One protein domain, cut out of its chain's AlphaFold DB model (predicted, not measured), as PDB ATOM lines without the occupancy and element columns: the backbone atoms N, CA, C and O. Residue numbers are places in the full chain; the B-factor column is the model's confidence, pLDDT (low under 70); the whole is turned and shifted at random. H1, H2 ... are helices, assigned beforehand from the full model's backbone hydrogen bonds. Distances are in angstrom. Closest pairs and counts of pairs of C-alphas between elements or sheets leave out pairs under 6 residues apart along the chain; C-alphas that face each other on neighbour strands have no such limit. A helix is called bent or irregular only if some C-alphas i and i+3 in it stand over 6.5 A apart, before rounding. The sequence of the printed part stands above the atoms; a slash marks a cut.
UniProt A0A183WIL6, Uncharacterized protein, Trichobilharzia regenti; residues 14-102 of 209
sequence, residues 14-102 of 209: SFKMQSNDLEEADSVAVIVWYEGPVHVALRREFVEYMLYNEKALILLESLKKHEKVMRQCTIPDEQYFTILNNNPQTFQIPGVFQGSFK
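What this domain is: This is residues 14 to 102 of the 209 residues of an uncharacterized protein of Trichobilharzia regenti (UniProt A0A183WIL6). A helical hairpin, H2 and H3, makes a corner with H1, while a long stretch without named elements, residues 14 to 43, loops round, crossing H3 on the side away from H2. The printed part has 89 residues with H1, H2 and H3 in that order and no named strand: all helix, though helices hold 37 residues. It is compact, radius of gyration of the C-alphas 12.7 A, spanning 33 by 32 by 29 A.

How they stand to each other: H1, residues 44 to 52, and H2, residues 54 to 70, touch only at the corner, H2 with residues 56 to 57 alone; the closest C-alphas, of Met 50 and Ala 56, are 5.3 A apart. They run the same way at a steep tilt of 67 degrees, only just short of about perpendicular. H2 and H3, residues 76 to 86, touch as a hairpin; the closest C-alphas, of Leu 63 and Pro 76, are 5.7 A apart. Their tilt of 37 degrees, opposite ways, is only just steep. H1 and H3 are near each other, with 7 pairs of C-alphas within 10 A. In H1 and H2 every O i to N i+4 pair is within hydrogen-bond range, in H3 5 of 7.

Where its parts are: H1 begins at C-alpha 44 (-38.180, -18.147, -45.528) and measures 12.3 A. H2 measures 23.9 A. H3, 15.1 A, ends at C-alpha 86 (-41.354, -32.591, -54.802) and is irregular: C-alphas 78 and 81 are 7.3 A apart.

The domain as a whole: The C-alphas farthest apart, of Asp 26 and His 39, are 33.9 A apart. The printed part has no cut, and both links are tight. pLDDT is under 70 at residues 14 to 29, 71 to 72 and 100 to 102.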
ATOM      1  N   SER A  14     -31.939 -43.410 -61.908       32.69
ATOM      2  CA  SER A  14     -32.673 -43.643 -60.660       32.69
ATOM      3  C   SER A  14     -31.899 -44.616 -59.764       32.69
ATOM      4  O   SER A  14     -31.833 -45.818 -60.019       32.69
ATOM      5  N   PHE A  15     -31.295 -44.103 -58.692       34.97
ATOM      6  CA  PHE A  15     -30.732 -44.922 -57.622       34.97
ATOM      7  C   PHE A  15     -31.780 -45.106 -56.513       34.97
ATOM      8  O   PHE A  15     -32.298 -44.133 -55.971       34.97
ATOM      9  N   LYS A  16     -32.119 -46.357 -56.173       30.61
ATOM     10  CA  LYS A  16     -33.022 -46.681 -55.057       30.61
ATOM     11  C   LYS A  16     -32.201 -46.895 -53.783       30.61
ATOM     12  O   LYS A  16     -31.578 -47.944 -53.641       30.61
ATOM     13  N   MET A  17     -32.235 -45.956 -52.836       36.19
ATOM     14  CA  MET A  17     -31.859 -46.265 -51.450       36.19
ATOM     15  C   MET A  17     -32.977 -47.095 -50.806       36.19
ATOM     16  O   MET A  17     -34.147 -46.718 -50.871       36.19
ATOM     17  N   GLN A  18     -32.626 -48.241 -50.218       32.34
ATOM     18  CA  GLN A  18     -33.559 -49.039 -49.422       32.34
ATOM     19  C   GLN A  18     -33.949 -48.259 -48.157       32.34
ATOM     20  O   GLN A  18     -33.102 -47.647 -47.509       32.34
ATOM     21  N   SER A  19     -35.242 -48.280 -47.850       39.28
ATOM     22  CA  SER A  19     -36.001 -47.461 -46.894       39.28
ATOM     23  C   SER A  19     -35.656 -47.636 -45.408       39.28
ATOM     24  O   SER A  19     -36.440 -47.233 -44.557       39.28
ATOM     25  N   ASN A  20     -34.501 -48.193 -45.056       36.75
ATOM     26  CA  ASN A  20     -34.286 -48.697 -43.696       36.75
ATOM     27  C   ASN A  20     -33.796 -47.646 -42.680       36.75
ATOM     28  O   ASN A  20     -33.689 -47.973 -41.505       36.75
ATOM     29  N   ASP A  21     -33.524 -46.401 -43.095       39.50
ATOM     30  CA  ASP A  21     -33.075 -45.322 -42.188       39.50
ATOM     31  C   ASP A  21     -34.224 -44.359 -41.774       39.50
ATOM     32  O   ASP A  21     -33.989 -43.411 -41.029       39.50
ATOM     33  N   LEU A  22     -35.465 -44.576 -42.247       43.97
ATOM     34  CA  LEU A  22     -36.646 -43.730 -41.959       43.97
ATOM     35  C   LEU A  22     -37.804 -44.480 -41.271       43.97
ATOM     36  O   LEU A  22     -38.853 -43.891 -41.010       43.97
ATOM     37  N   GLU A  23     -37.637 -45.769 -40.984       39.38
ATOM     38  CA  GLU A  23     -38.671 -46.608 -40.373       39.38
ATOM     39  C   GLU A  23     -38.597 -46.582 -38.845       39.38
ATOM     40  O   GLU A  23     -38.157 -47.540 -38.222       39.38
ATOM     41  N   GLU A  24     -39.077 -45.502 -38.228       36.44
ATOM     42  CA  GLU A  24     -39.621 -45.603 -36.867       36.44
ATOM     43  C   GLU A  24     -40.646 -44.498 -36.557       36.44
ATOM     44  O   GLU A  24     -40.527 -43.754 -35.594       36.44
ATOM     45  N   ALA A  25     -41.679 -44.378 -37.398       31.28
ATOM     46  CA  ALA A  25     -42.997 -43.863 -37.008       31.28
ATOM     47  C   ALA A  25     -44.008 -44.118 -38.139       31.28
ATOM     48  O   ALA A  25     -43.792 -43.695 -39.268       31.28
ATOM     49  N   ASP A  26     -45.078 -44.836 -37.803       37.91
ATOM     50  CA  ASP A  26     -46.363 -45.009 -38.497       37.91
ATOM     51  C   ASP A  26     -46.505 -44.437 -39.935       37.91
ATOM     52  O   ASP A  26     -46.507 -43.227 -40.166       37.91
ATOM     53  N   SER A  27     -46.727 -45.343 -40.898       42.81
ATOM     54  CA  SER A  27     -46.757 -45.158 -42.364       42.81
ATOM     55  C   SER A  27     -45.393 -44.846 -43.009       42.81
ATOM     56  O   SER A  27     -44.867 -43.741 -42.926       42.81
ATOM     57  N   VAL A  28     -44.816 -45.831 -43.710       48.56
ATOM     58  CA  VAL A  28     -43.574 -45.655 -44.483       48.56
ATOM     59  C   VAL A  28     -43.832 -44.650 -45.604       48.56
ATOM     60  O   VAL A  28     -44.372 -44.988 -46.659       48.56
ATOM     61  N   ALA A  29     -43.492 -43.387 -45.368       57.94
ATOM     62  CA  ALA A  29     -43.603 -42.348 -46.373       57.94
ATOM     63  C   ALA A  29     -42.577 -42.632 -47.480       57.94
ATOM     64  O   ALA A  29     -41.372 -42.460 -47.293       57.94
ATOM     65  N   VAL A  30     -43.045 -43.100 -48.640       71.31
ATOM     66  CA  VAL A  30     -42.184 -43.338 -49.805       71.31
ATOM     67  C   VAL A  30     -41.667 -41.990 -50.307       71.31
ATOM     68  O   VAL A  30     -42.435 -41.158 -50.794       71.31
ATOM     69  N   ILE A  31     -40.359 -41.772 -50.174       81.38
ATOM     70  CA  ILE A  31     -39.664 -40.627 -50.764       81.38
ATOM     71  C   ILE A  31     -39.284 -40.986 -52.197       81.38
ATOM     72  O   ILE A  31     -38.601 -41.983 -52.447       81.38
ATOM     73  N   VAL A  32     -39.709 -40.153 -53.140       82.38
ATOM     74  CA  VAL A  32     -39.264 -40.201 -54.529       82.38
ATOM     75  C   VAL A  32     -38.014 -39.339 -54.670       82.38
ATOM     76  O   VAL A  32     -37.957 -38.201 -54.197       82.38
ATOM     77  N   TRP A  33     -36.998 -39.904 -55.308       79.81
ATOM     78  CA  TRP A  33     -35.720 -39.246 -55.532       79.81
ATOM     79  C   TRP A  33     -35.790 -38.374 -56.780       79.81
ATOM     80  O   TRP A  33     -36.232 -38.831 -57.833       79.81
ATOM     81  N   TYR A  34     -35.324 -37.135 -56.646       81.88
ATOM     82  CA  TYR A  34     -35.268 -36.160 -57.725       81.88
ATOM     83  C   TYR A  34     -33.872 -35.553 -57.813       81.88
ATOM     84  O   TYR A  34     -33.180 -35.415 -56.805       81.88
ATOM     85  N   GLU A  35     -33.499 -35.165 -59.024       80.56
ATOM     86  CA  GLU A  35     -32.314 -34.376 -59.344       80.56
ATOM     87  C   GLU A  35     -32.785 -33.072 -59.988       80.56
ATOM     88  O   GLU A  35     -33.799 -33.053 -60.678       80.56
ATOM     89  N   GLY A  36     -32.104 -31.969 -59.723       81.69
ATOM     90  CA  GLY A  36     -32.473 -30.659 -60.222       81.69
ATOM     91  C   GLY A  36     -31.357 -29.639 -60.008       81.69
ATOM     92  O   GLY A  36     -30.249 -29.976 -59.597       81.69
ATOM     93  N   PRO A  37     -31.614 -28.358 -60.296       81.44
ATOM     94  CA  PRO A  37     -30.571 -27.347 -60.241       81.44
ATOM     95  C   PRO A  37     -30.168 -27.004 -58.801       81.44
ATOM     96  O   PRO A  37     -31.013 -26.707 -57.962       81.44
ATOM     97  N   VAL A  38     -28.860 -26.860 -58.570       86.00
ATOM     98  CA  VAL A  38     -28.291 -26.369 -57.293       86.00
ATOM     99  C   VAL A  38     -28.763 -24.957 -56.911       86.00
ATOM    100  O   VAL A  38     -28.790 -24.575 -55.744       86.00
ATOM    101  N   HIS A  39     -29.101 -24.129 -57.903       88.69
ATOM    102  CA  HIS A  39     -29.457 -22.729 -57.675       88.69
ATOM    103  C   HIS A  39     -30.966 -22.586 -57.508       88.69
ATOM    104  O   HIS A  39     -31.715 -22.613 -58.488       88.69
ATOM    105  N   VAL A  40     -31.387 -22.384 -56.264       88.75
ATOM    106  CA  VAL A  40     -32.791 -22.352 -55.847       88.75
ATOM    107  C   VAL A  40     -33.234 -20.955 -55.409       88.75
ATOM    108  O   VAL A  40     -32.423 -20.131 -54.990       88.75
ATOM    109  N   ALA A  41     -34.538 -20.695 -55.500       89.19
ATOM    110  CA  ALA A  41     -35.198 -19.547 -54.887       89.19
ATOM    111  C   ALA A  41     -36.222 -20.090 -53.891       89.19
ATOM    112  O   ALA A  41     -37.184 -20.743 -54.287       89.19
ATOM    113  N   LEU A  42     -35.975 -19.866 -52.602       89.12
ATOM    114  CA  LEU A  42     -36.728 -20.479 -51.513       89.12
ATOM    115  C   LEU A  42     -37.433 -19.410 -50.680       89.12
ATOM    116  O   LEU A  42     -36.917 -18.305 -50.503       89.12
ATOM    117  N   ARG A  43     -38.603 -19.757 -50.139       89.88
ATOM    118  CA  ARG A  43     -39.275 -18.934 -49.125       89.88
ATOM    119  C   ARG A  43     -38.577 -19.092 -47.773       89.88
ATOM    120  O   ARG A  43     -37.892 -20.088 -47.536       89.88
ATOM    121  N   ARG A  44     -38.780 -18.131 -46.872       93.00
ATOM    122  CA  ARG A  44     -38.180 -18.147 -45.528       93.00
ATOM    123  C   ARG A  44     -38.571 -19.400 -44.744       93.00
ATOM    124  O   ARG A  44     -37.717 -20.015 -44.125       93.00
ATOM    125  N   GLU A  45     -39.824 -19.813 -44.857       92.00
ATOM    126  CA  GLU A  45     -40.398 -20.979 -44.187       92.00
ATOM    127  C   GLU A  45     -39.754 -22.286 -44.673       92.00
ATOM    128  O   GLU A  45     -39.536 -23.207 -43.892       92.00
ATOM    129  N   PHE A  46     -39.387 -22.354 -45.959       93.44
ATOM    130  CA  PHE A  46     -38.619 -23.477 -46.494       93.44
ATOM    131  C   PHE A  46     -37.221 -23.519 -45.872       93.44
ATOM    132  O   PHE A  46     -36.751 -24.588 -45.486       93.44
ATOM    133  N   VAL A  47     -36.568 -22.358 -45.747       94.94
ATOM    134  CA  VAL A  47     -35.248 -22.240 -45.111       94.94
ATOM    135  C   VAL A  47     -35.313 -22.650 -43.635       94.94
ATOM    136  O   VAL A  47     -34.464 -23.400 -43.168       94.94
ATOM    137  N   GLU A  48     -36.332 -22.220 -42.898       95.69
ATOM    138  CA  GLU A  48     -36.533 -22.633 -41.505       95.69
ATOM    139  C   GLU A  48     -36.767 -24.148 -41.405       95.69
ATOM    140  O   GLU A  48     -36.130 -24.819 -40.594       95.69
ATOM    141  N   TYR A  49     -37.590 -24.718 -42.291       94.94
ATOM    142  CA  TYR A  49     -37.824 -26.159 -42.327       94.94
ATOM    143  C   TYR A  49     -36.534 -26.953 -42.571       94.94
ATOM    144  O   TYR A  49     -36.257 -27.898 -41.838       94.94
ATOM    145  N   MET A  50     -35.712 -26.575 -43.559       94.50
ATOM    146  CA  MET A  50     -34.460 -27.299 -43.838       94.50
ATOM    147  C   MET A  50     -33.441 -27.216 -42.692       94.50
ATOM    148  O   MET A  50     -32.600 -28.101 -42.568       94.50
ATOM    149  N   LEU A  51     -33.494 -26.161 -41.873       95.88
ATOM    150  CA  LEU A  51     -32.559 -25.955 -40.767       95.88
ATOM    151  C   LEU A  51     -32.981 -26.674 -39.484       95.88
ATOM    152  O   LEU A  51     -32.110 -27.093 -38.725       95.88
ATOM    153  N   TYR A  52     -34.286 -26.800 -39.233       95.62
ATOM    154  CA  TYR A  52     -34.794 -27.224 -37.924       95.62
ATOM    155  C   TYR A  52     -35.661 -28.483 -37.952       95.62
ATOM    156  O   TYR A  52     -35.801 -29.141 -36.922       95.62
ATOM    157  N   ASN A  53     -36.244 -28.855 -39.093       94.69
ATOM    158  CA  ASN A  53     -37.105 -30.030 -39.155       94.69
ATOM    159  C   ASN A  53     -36.288 -31.331 -39.149       94.69
ATOM    160  O   ASN A  53     -35.421 -31.540 -39.998       94.69
ATOM    161  N   GLU A  54     -36.641 -32.250 -38.253       93.56
ATOM    162  CA  GLU A  54     -35.966 -33.541 -38.095       93.56
ATOM    163  C   GLU A  54     -35.900 -34.348 -39.402       93.56
ATOM    164  O   GLU A  54     -34.834 -34.837 -39.769       93.56
ATOM    165  N   LYS A  55     -36.990 -34.413 -40.179       92.56
ATOM    166  CA  LYS A  55     -37.013 -35.162 -41.450       92.56
ATOM    167  C   LYS A  55     -36.077 -34.552 -42.492       92.56
ATOM    168  O   LYS A  55     -35.453 -35.284 -43.260       92.56
ATOM    169  N   ALA A  56     -35.976 -33.222 -42.535       93.69
ATOM    170  CA  ALA A  56     -35.069 -32.531 -43.450       93.69
ATOM    171  C   ALA A  56     -33.599 -32.746 -43.070       93.69
ATOM    172  O   ALA A  56     -32.753 -32.891 -43.956       93.69
ATOM    173  N   LEU A  57     -33.299 -32.796 -41.769       95.25
ATOM    174  CA  LEU A  57     -31.962 -33.089 -41.257       95.25
ATOM    175  C   LEU A  57     -31.574 -34.552 -41.501       95.25
ATOM    176  O   LEU A  57     -30.461 -34.809 -41.958       95.25
ATOM    177  N   ILE A  58     -32.498 -35.498 -41.294       93.31
ATOM    178  CA  ILE A  58     -32.280 -36.913 -41.623       93.31
ATOM    179  C   ILE A  58     -31.972 -37.063 -43.115       93.31
ATOM    180  O   ILE A  58     -30.954 -37.658 -43.458       93.31
ATOM    181  N   LEU A  59     -32.773 -36.462 -44.005       92.62
ATOM    182  CA  LEU A  59     -32.512 -36.494 -45.450       92.62
ATOM    183  C   LEU A  59     -31.111 -35.959 -45.790       92.62
ATOM    184  O   LEU A  59     -30.394 -36.570 -46.585       92.62
ATOM    185  N   LEU A  60     -30.713 -34.831 -45.194       93.94
ATOM    186  CA  LEU A  60     -29.406 -34.223 -45.433       93.94
ATOM    187  C   LEU A  60     -28.261 -35.157 -45.016       93.94
ATOM    188  O   LEU A  60     -27.304 -35.341 -45.771       93.94
ATOM    189  N   GLU A  61     -28.347 -35.758 -43.830       92.12
ATOM    190  CA  GLU A  61     -27.326 -36.688 -43.344       92.12
ATOM    191  C   GLU A  61     -27.304 -37.995 -44.144       92.12
ATOM    192  O   GLU A  61     -26.221 -38.502 -44.457       92.12
ATOM    193  N   SER A  62     -28.465 -38.500 -44.572       90.12
ATOM    194  CA  SER A  62     -28.564 -39.641 -45.485       90.12
ATOM    195  C   SER A  62     -27.861 -39.358 -46.814       90.12
ATOM    196  O   SER A  62     -27.056 -40.180 -47.250       90.12
ATOM    197  N   LEU A  63     -28.081 -38.186 -47.424       89.56
ATOM    198  CA  LEU A  63     -27.399 -37.777 -48.659       89.56
ATOM    199  C   LEU A  63     -25.879 -37.696 -48.480       89.56
ATOM    200  O   LEU A  63     -25.139 -38.264 -49.281       89.56
ATOM    201  N   LYS A  64     -25.401 -37.063 -47.402       89.69
ATOM    202  CA  LYS A  64     -23.962 -36.964 -47.088       89.69
ATOM    203  C   LYS A  64     -23.319 -38.333 -46.868       89.69
ATOM    204  O   LYS A  64     -22.192 -38.582 -47.297       89.69
ATOM    205  N   LYS A  65     -24.000 -39.230 -46.150       87.62
ATOM    206  CA  LYS A  65     -23.532 -40.604 -45.924       87.62
ATOM    207  C   LYS A  65     -23.470 -41.362 -47.246       87.62
ATOM    208  O   LYS A  65     -22.481 -42.044 -47.509       87.62
ATOM    209  N   HIS A  66     -24.489 -41.209 -48.082       85.56
ATOM    210  CA  HIS A  66     -24.582 -41.885 -49.363       85.56
ATOM    211  C   HIS A  66     -23.522 -41.403 -50.363       85.56
ATOM    212  O   HIS A  66     -22.844 -42.229 -50.969       85.56
ATOM    213  N   GLU A  67     -23.280 -40.092 -50.448       87.25
ATOM    214  CA  GLU A  67     -22.189 -39.492 -51.230       87.25
ATOM    215  C   GLU A  67     -20.825 -40.117 -50.886       87.25
ATOM    216  O   GLU A  67     -20.060 -40.498 -51.776       87.25
ATOM    217  N   LYS A  68     -20.536 -40.307 -49.590       86.44
ATOM    218  CA  LYS A  68     -19.278 -40.918 -49.123       86.44
ATOM    219  C   LYS A  68     -19.118 -42.373 -49.567       86.44
ATOM    220  O   LYS A  68     -17.991 -42.800 -49.829       86.44
ATOM    221  N   VAL A  69     -20.217 -43.126 -49.615       82.81
ATOM    222  CA  VAL A  69     -20.229 -44.558 -49.955       82.81
ATOM    223  C   VAL A  69     -20.212 -44.769 -51.468       82.81
ATOM    224  O   VAL A  69     -19.409 -45.553 -51.964       82.81
ATOM    225  N   MET A  70     -21.059 -44.047 -52.201       72.81
ATOM    226  CA  MET A  70     -21.327 -44.267 -53.625       72.81
ATOM    227  C   MET A  70     -20.540 -43.344 -54.562       72.81
ATOM    228  O   MET A  70     -20.809 -43.357 -55.758       72.81
ATOM    229  N   ARG A  71     -19.610 -42.538 -54.020       62.22
ATOM    230  CA  ARG A  71     -18.631 -41.666 -54.704       62.22
ATOM    231  C   ARG A  71     -18.975 -41.354 -56.171       62.22
ATOM    232  O   ARG A  71     -18.620 -42.128 -57.052       62.22
ATOM    233  N   GLN A  72     -19.540 -40.164 -56.408       63.69
ATOM    234  CA  GLN A  72     -19.949 -39.592 -57.712       63.69
ATOM    235  C   GLN A  72     -21.350 -39.968 -58.222       63.69
ATOM    236  O   GLN A  72     -21.828 -39.323 -59.148       63.69
ATOM    237  N   CYS A  73     -22.056 -40.924 -57.609       70.56
ATOM    238  CA  CYS A  73     -23.460 -41.213 -57.959       70.56
ATOM    239  C   CYS A  73     -24.486 -40.410 -57.141       70.56
ATOM    240  O   CYS A  73     -25.688 -40.647 -57.230       70.56
ATOM    241  N   THR A  74     -24.031 -39.515 -56.272       77.88
ATOM    242  CA  THR A  74     -24.893 -38.691 -55.417       77.88
ATOM    243  C   THR A  74     -24.301 -37.312 -55.392       77.88
ATOM    244  O   THR A  74     -23.126 -37.154 -55.065       77.88
ATOM    245  N   ILE A  75     -25.128 -36.351 -55.773       86.12
ATOM    246  CA  ILE A  75     -24.778 -34.945 -55.891       86.12
ATOM    247  C   ILE A  75     -25.762 -34.233 -54.957       86.12
ATOM    248  O   ILE A  75     -26.851 -33.850 -55.387       86.12
ATOM    249  N   PRO A  76     -25.474 -34.181 -53.636       89.06
ATOM    250  CA  PRO A  76     -26.450 -33.742 -52.641       89.06
ATOM    251  C   PRO A  76     -27.030 -32.357 -52.922       89.06
ATOM    252  O   PRO A  76     -28.199 -32.112 -52.642       89.06
ATOM    253  N   ASP A  77     -26.238 -31.461 -53.497       87.62
ATOM    254  CA  ASP A  77     -26.630 -30.110 -53.875       87.62
ATOM    255  C   ASP A  77     -27.590 -30.063 -55.076       87.62
ATOM    256  O   ASP A  77     -28.413 -29.150 -55.147       87.62
ATOM    257  N   GLU A  78     -27.571 -31.068 -55.954       87.44
ATOM    258  CA  GLU A  78     -28.543 -31.243 -57.048       87.44
ATOM    259  C   GLU A  78     -29.774 -32.063 -56.625       87.44
ATOM    260  O   GLU A  78     -30.777 -32.105 -57.333       87.44
ATOM    261  N   GLN A  79     -29.760 -32.677 -55.439       88.19
ATOM    262  CA  GLN A  79     -30.834 -33.571 -54.991       88.19
ATOM    263  C   GLN A  79     -31.644 -33.013 -53.816       88.19
ATOM    264  O   GLN A  79     -32.873 -33.079 -53.827       88.19
ATOM    265  N   TYR A  80     -30.994 -32.434 -52.806       92.88
ATOM    266  CA  TYR A  80     -31.614 -32.104 -51.518       92.88
ATOM    267  C   TYR A  80     -32.845 -31.201 -51.650       92.88
ATOM    268  O   TYR A  80     -33.937 -31.555 -51.202       92.88
ATOM    269  N   PHE A  81     -32.691 -30.053 -52.312       92.00
ATOM    270  CA  PHE A  81     -33.778 -29.086 -52.462       92.00
ATOM    271  C   PHE A  81     -34.923 -29.636 -53.312       92.00
ATOM    272  O   PHE A  81     -36.093 -29.442 -52.982       92.00
ATOM    273  N   THR A  82     -34.592 -30.356 -54.385       88.06
ATOM    274  CA  THR A  82     -35.577 -30.937 -55.300       88.06
ATOM    275  C   THR A  82     -36.381 -32.040 -54.614       88.06
ATOM    276  O   THR A  82     -37.600 -32.092 -54.781       88.06
ATOM    277  N   ILE A  83     -35.743 -32.873 -53.786       89.94
ATOM    278  CA  ILE A  83     -36.415 -33.906 -52.988       89.94
ATOM    279  C   ILE A  83     -37.366 -33.271 -51.972       89.94
ATOM    280  O   ILE A  83     -38.525 -33.679 -51.905       89.94
ATOM    281  N   LEU A  84     -36.918 -32.255 -51.227       92.12
ATOM    282  CA  LEU A  84     -37.782 -31.533 -50.287       92.12
ATOM    283  C   LEU A  84     -38.986 -30.888 -50.994       92.12
ATOM    284  O   LEU A  84     -40.103 -30.949 -50.485       92.12
ATOM    285  N   ASN A  85     -38.780 -30.308 -52.179       89.50
ATOM    286  CA  ASN A  85     -39.823 -29.590 -52.911       89.50
ATOM    287  C   ASN A  85     -40.858 -30.489 -53.608       89.50
ATOM    288  O   ASN A  85     -41.980 -30.046 -53.833       89.50
ATOM    289  N   ASN A  86     -40.498 -31.717 -53.986       86.38
ATOM    290  CA  ASN A  86     -41.354 -32.591 -54.802       86.38
ATOM    291  C   ASN A  86     -41.902 -33.807 -54.037       86.38
ATOM    292  O   ASN A  86     -42.492 -34.698 -54.639       86.38
ATOM    293  N   ASN A  87     -41.740 -33.846 -52.711       86.25
ATOM    294  CA  ASN A  87     -42.339 -34.867 -51.846       86.25
ATOM    295  C   ASN A  87     -43.272 -34.234 -50.794       86.25
ATOM    296  O   ASN A  87     -43.026 -34.382 -49.591       86.25
ATOM    297  N   PRO A  88     -44.346 -33.530 -51.212       87.25
ATOM    298  CA  PRO A  88     -45.247 -32.810 -50.306       87.25
ATOM    299  C   PRO A  88     -45.961 -33.723 -49.297       87.25
ATOM    300  O   PRO A  88     -46.350 -33.275 -48.221       87.25
ATOM    301  N   GLN A  89     -46.116 -35.012 -49.616       85.75
ATOM    302  CA  GLN A  89     -46.673 -36.022 -48.713       85.75
ATOM    303  C   GLN A  89     -45.768 -36.305 -47.503       85.75
ATOM    304  O   GLN A  89     -46.261 -36.659 -46.434       85.75
ATOM    305  N   THR A  90     -44.452 -36.139 -47.663       88.12
ATOM    306  CA  THR A  90     -43.453 -36.427 -46.623       88.12
ATOM    307  C   THR A  90     -42.989 -35.151 -45.929       88.12
ATOM    308  O   THR A  90     -42.887 -35.120 -44.698       88.12
ATOM    309  N   PHE A  91     -42.720 -34.103 -46.713       89.88
ATOM    310  CA  PHE A  91     -42.217 -32.817 -46.245       89.88
ATOM    311  C   PHE A  91     -43.302 -31.751 -46.394       89.88
ATOM    312  O   PHE A  91     -43.554 -31.224 -47.477       89.88
ATOM    313  N   GLN A  92     -43.950 -31.423 -45.279       87.88
ATOM    314  CA  GLN A  92     -45.047 -30.454 -45.232       87.88
ATOM    315  C   GLN A  92     -44.499 -29.026 -45.148       87.88
ATOM    316  O   GLN A  92     -44.654 -28.336 -44.143       87.88
ATOM    317  N   ILE A  93     -43.809 -28.594 -46.200       90.31
ATOM    318  CA  ILE A  93     -43.148 -27.289 -46.251       90.31
ATOM    319  C   ILE A  93     -44.047 -26.288 -46.994       90.31
ATOM    320  O   ILE A  93     -44.501 -26.576 -48.103       90.31
ATOM    321  N   PRO A  94     -44.296 -25.084 -46.459       85.31
ATOM    322  CA  PRO A  94     -44.984 -24.039 -47.210       85.31
ATOM    323  C   PRO A  94     -44.243 -23.672 -48.497       85.31
ATOM    324  O   PRO A  94     -43.041 -23.417 -48.505       85.31
ATOM    325  N   GLY A  95     -44.988 -23.571 -49.590       80.56
ATOM    326  CA  GLY A  95     -44.482 -23.194 -50.903       80.56
ATOM    327  C   GLY A  95     -43.941 -24.351 -51.739       80.56
ATOM    328  O   GLY A  95     -43.449 -24.088 -52.829       80.56
ATOM    329  N   VAL A  96     -44.036 -25.609 -51.296       87.19
ATOM    330  CA  VAL A  96     -43.611 -26.752 -52.126       87.19
ATOM    331  C   VAL A  96     -44.612 -27.087 -53.213       87.19
ATOM    332  O   VAL A  96     -45.795 -26.749 -53.113       87.19
ATOM    333  N   PHE A  97     -44.113 -27.740 -54.258       83.81
ATOM    334  CA  PHE A  97     -44.909 -28.159 -55.398       83.81
ATOM    335  C   PHE A  97     -45.895 -29.263 -54.991       83.81
ATOM    336  O   PHE A  97     -45.519 -30.247 -54.359       83.81
ATOM    337  N   GLN A  98     -47.170 -29.091 -55.344       80.69
ATOM    338  CA  GLN A  98     -48.242 -30.050 -55.030       80.69
ATOM    339  C   GLN A  98     -48.661 -30.920 -56.223       80.69
ATOM    340  O   GLN A  98     -49.527 -31.784 -56.084       80.69
ATOM    341  N   GLY A  99     -48.096 -30.681 -57.405       73.50
ATOM    342  CA  GLY A  99     -48.446 -31.430 -58.605       73.50
ATOM    343  C   GLY A  99     -47.804 -32.816 -58.638       73.50
ATOM    344  O   GLY A  99     -46.840 -33.111 -57.934       73.50
ATOM    345  N   SER A 100     -48.321 -33.677 -59.512       65.38
ATOM    346  CA  SER A 100     -47.636 -34.916 -59.872       65.38
ATOM    347  C   SER A 100     -46.513 -34.590 -60.850       65.38
ATOM    348  O   SER A 100     -46.793 -34.151 -61.967       65.38
ATOM    349  N   PHE A 101     -45.261 -34.814 -60.456       62.34
ATOM    350  CA  PHE A 101     -44.126 -34.639 -61.355       62.34
ATOM    351  C   PHE A 101     -44.247 -35.594 -62.548       62.34
ATOM    352  O   PHE A 101     -44.133 -36.813 -62.393       62.34
ATOM    353  N   LYS A 102     -44.484 -35.054 -63.745       58.31
ATOM    354  CA  LYS A 102     -44.303 -35.798 -64.990       58.31
ATOM    355  C   LYS A 102     -42.895 -35.518 -65.476       58.31
ATOM    356  O   LYS A 102     -42.562 -34.383 -65.778       58.31
TER     357      LYS A 102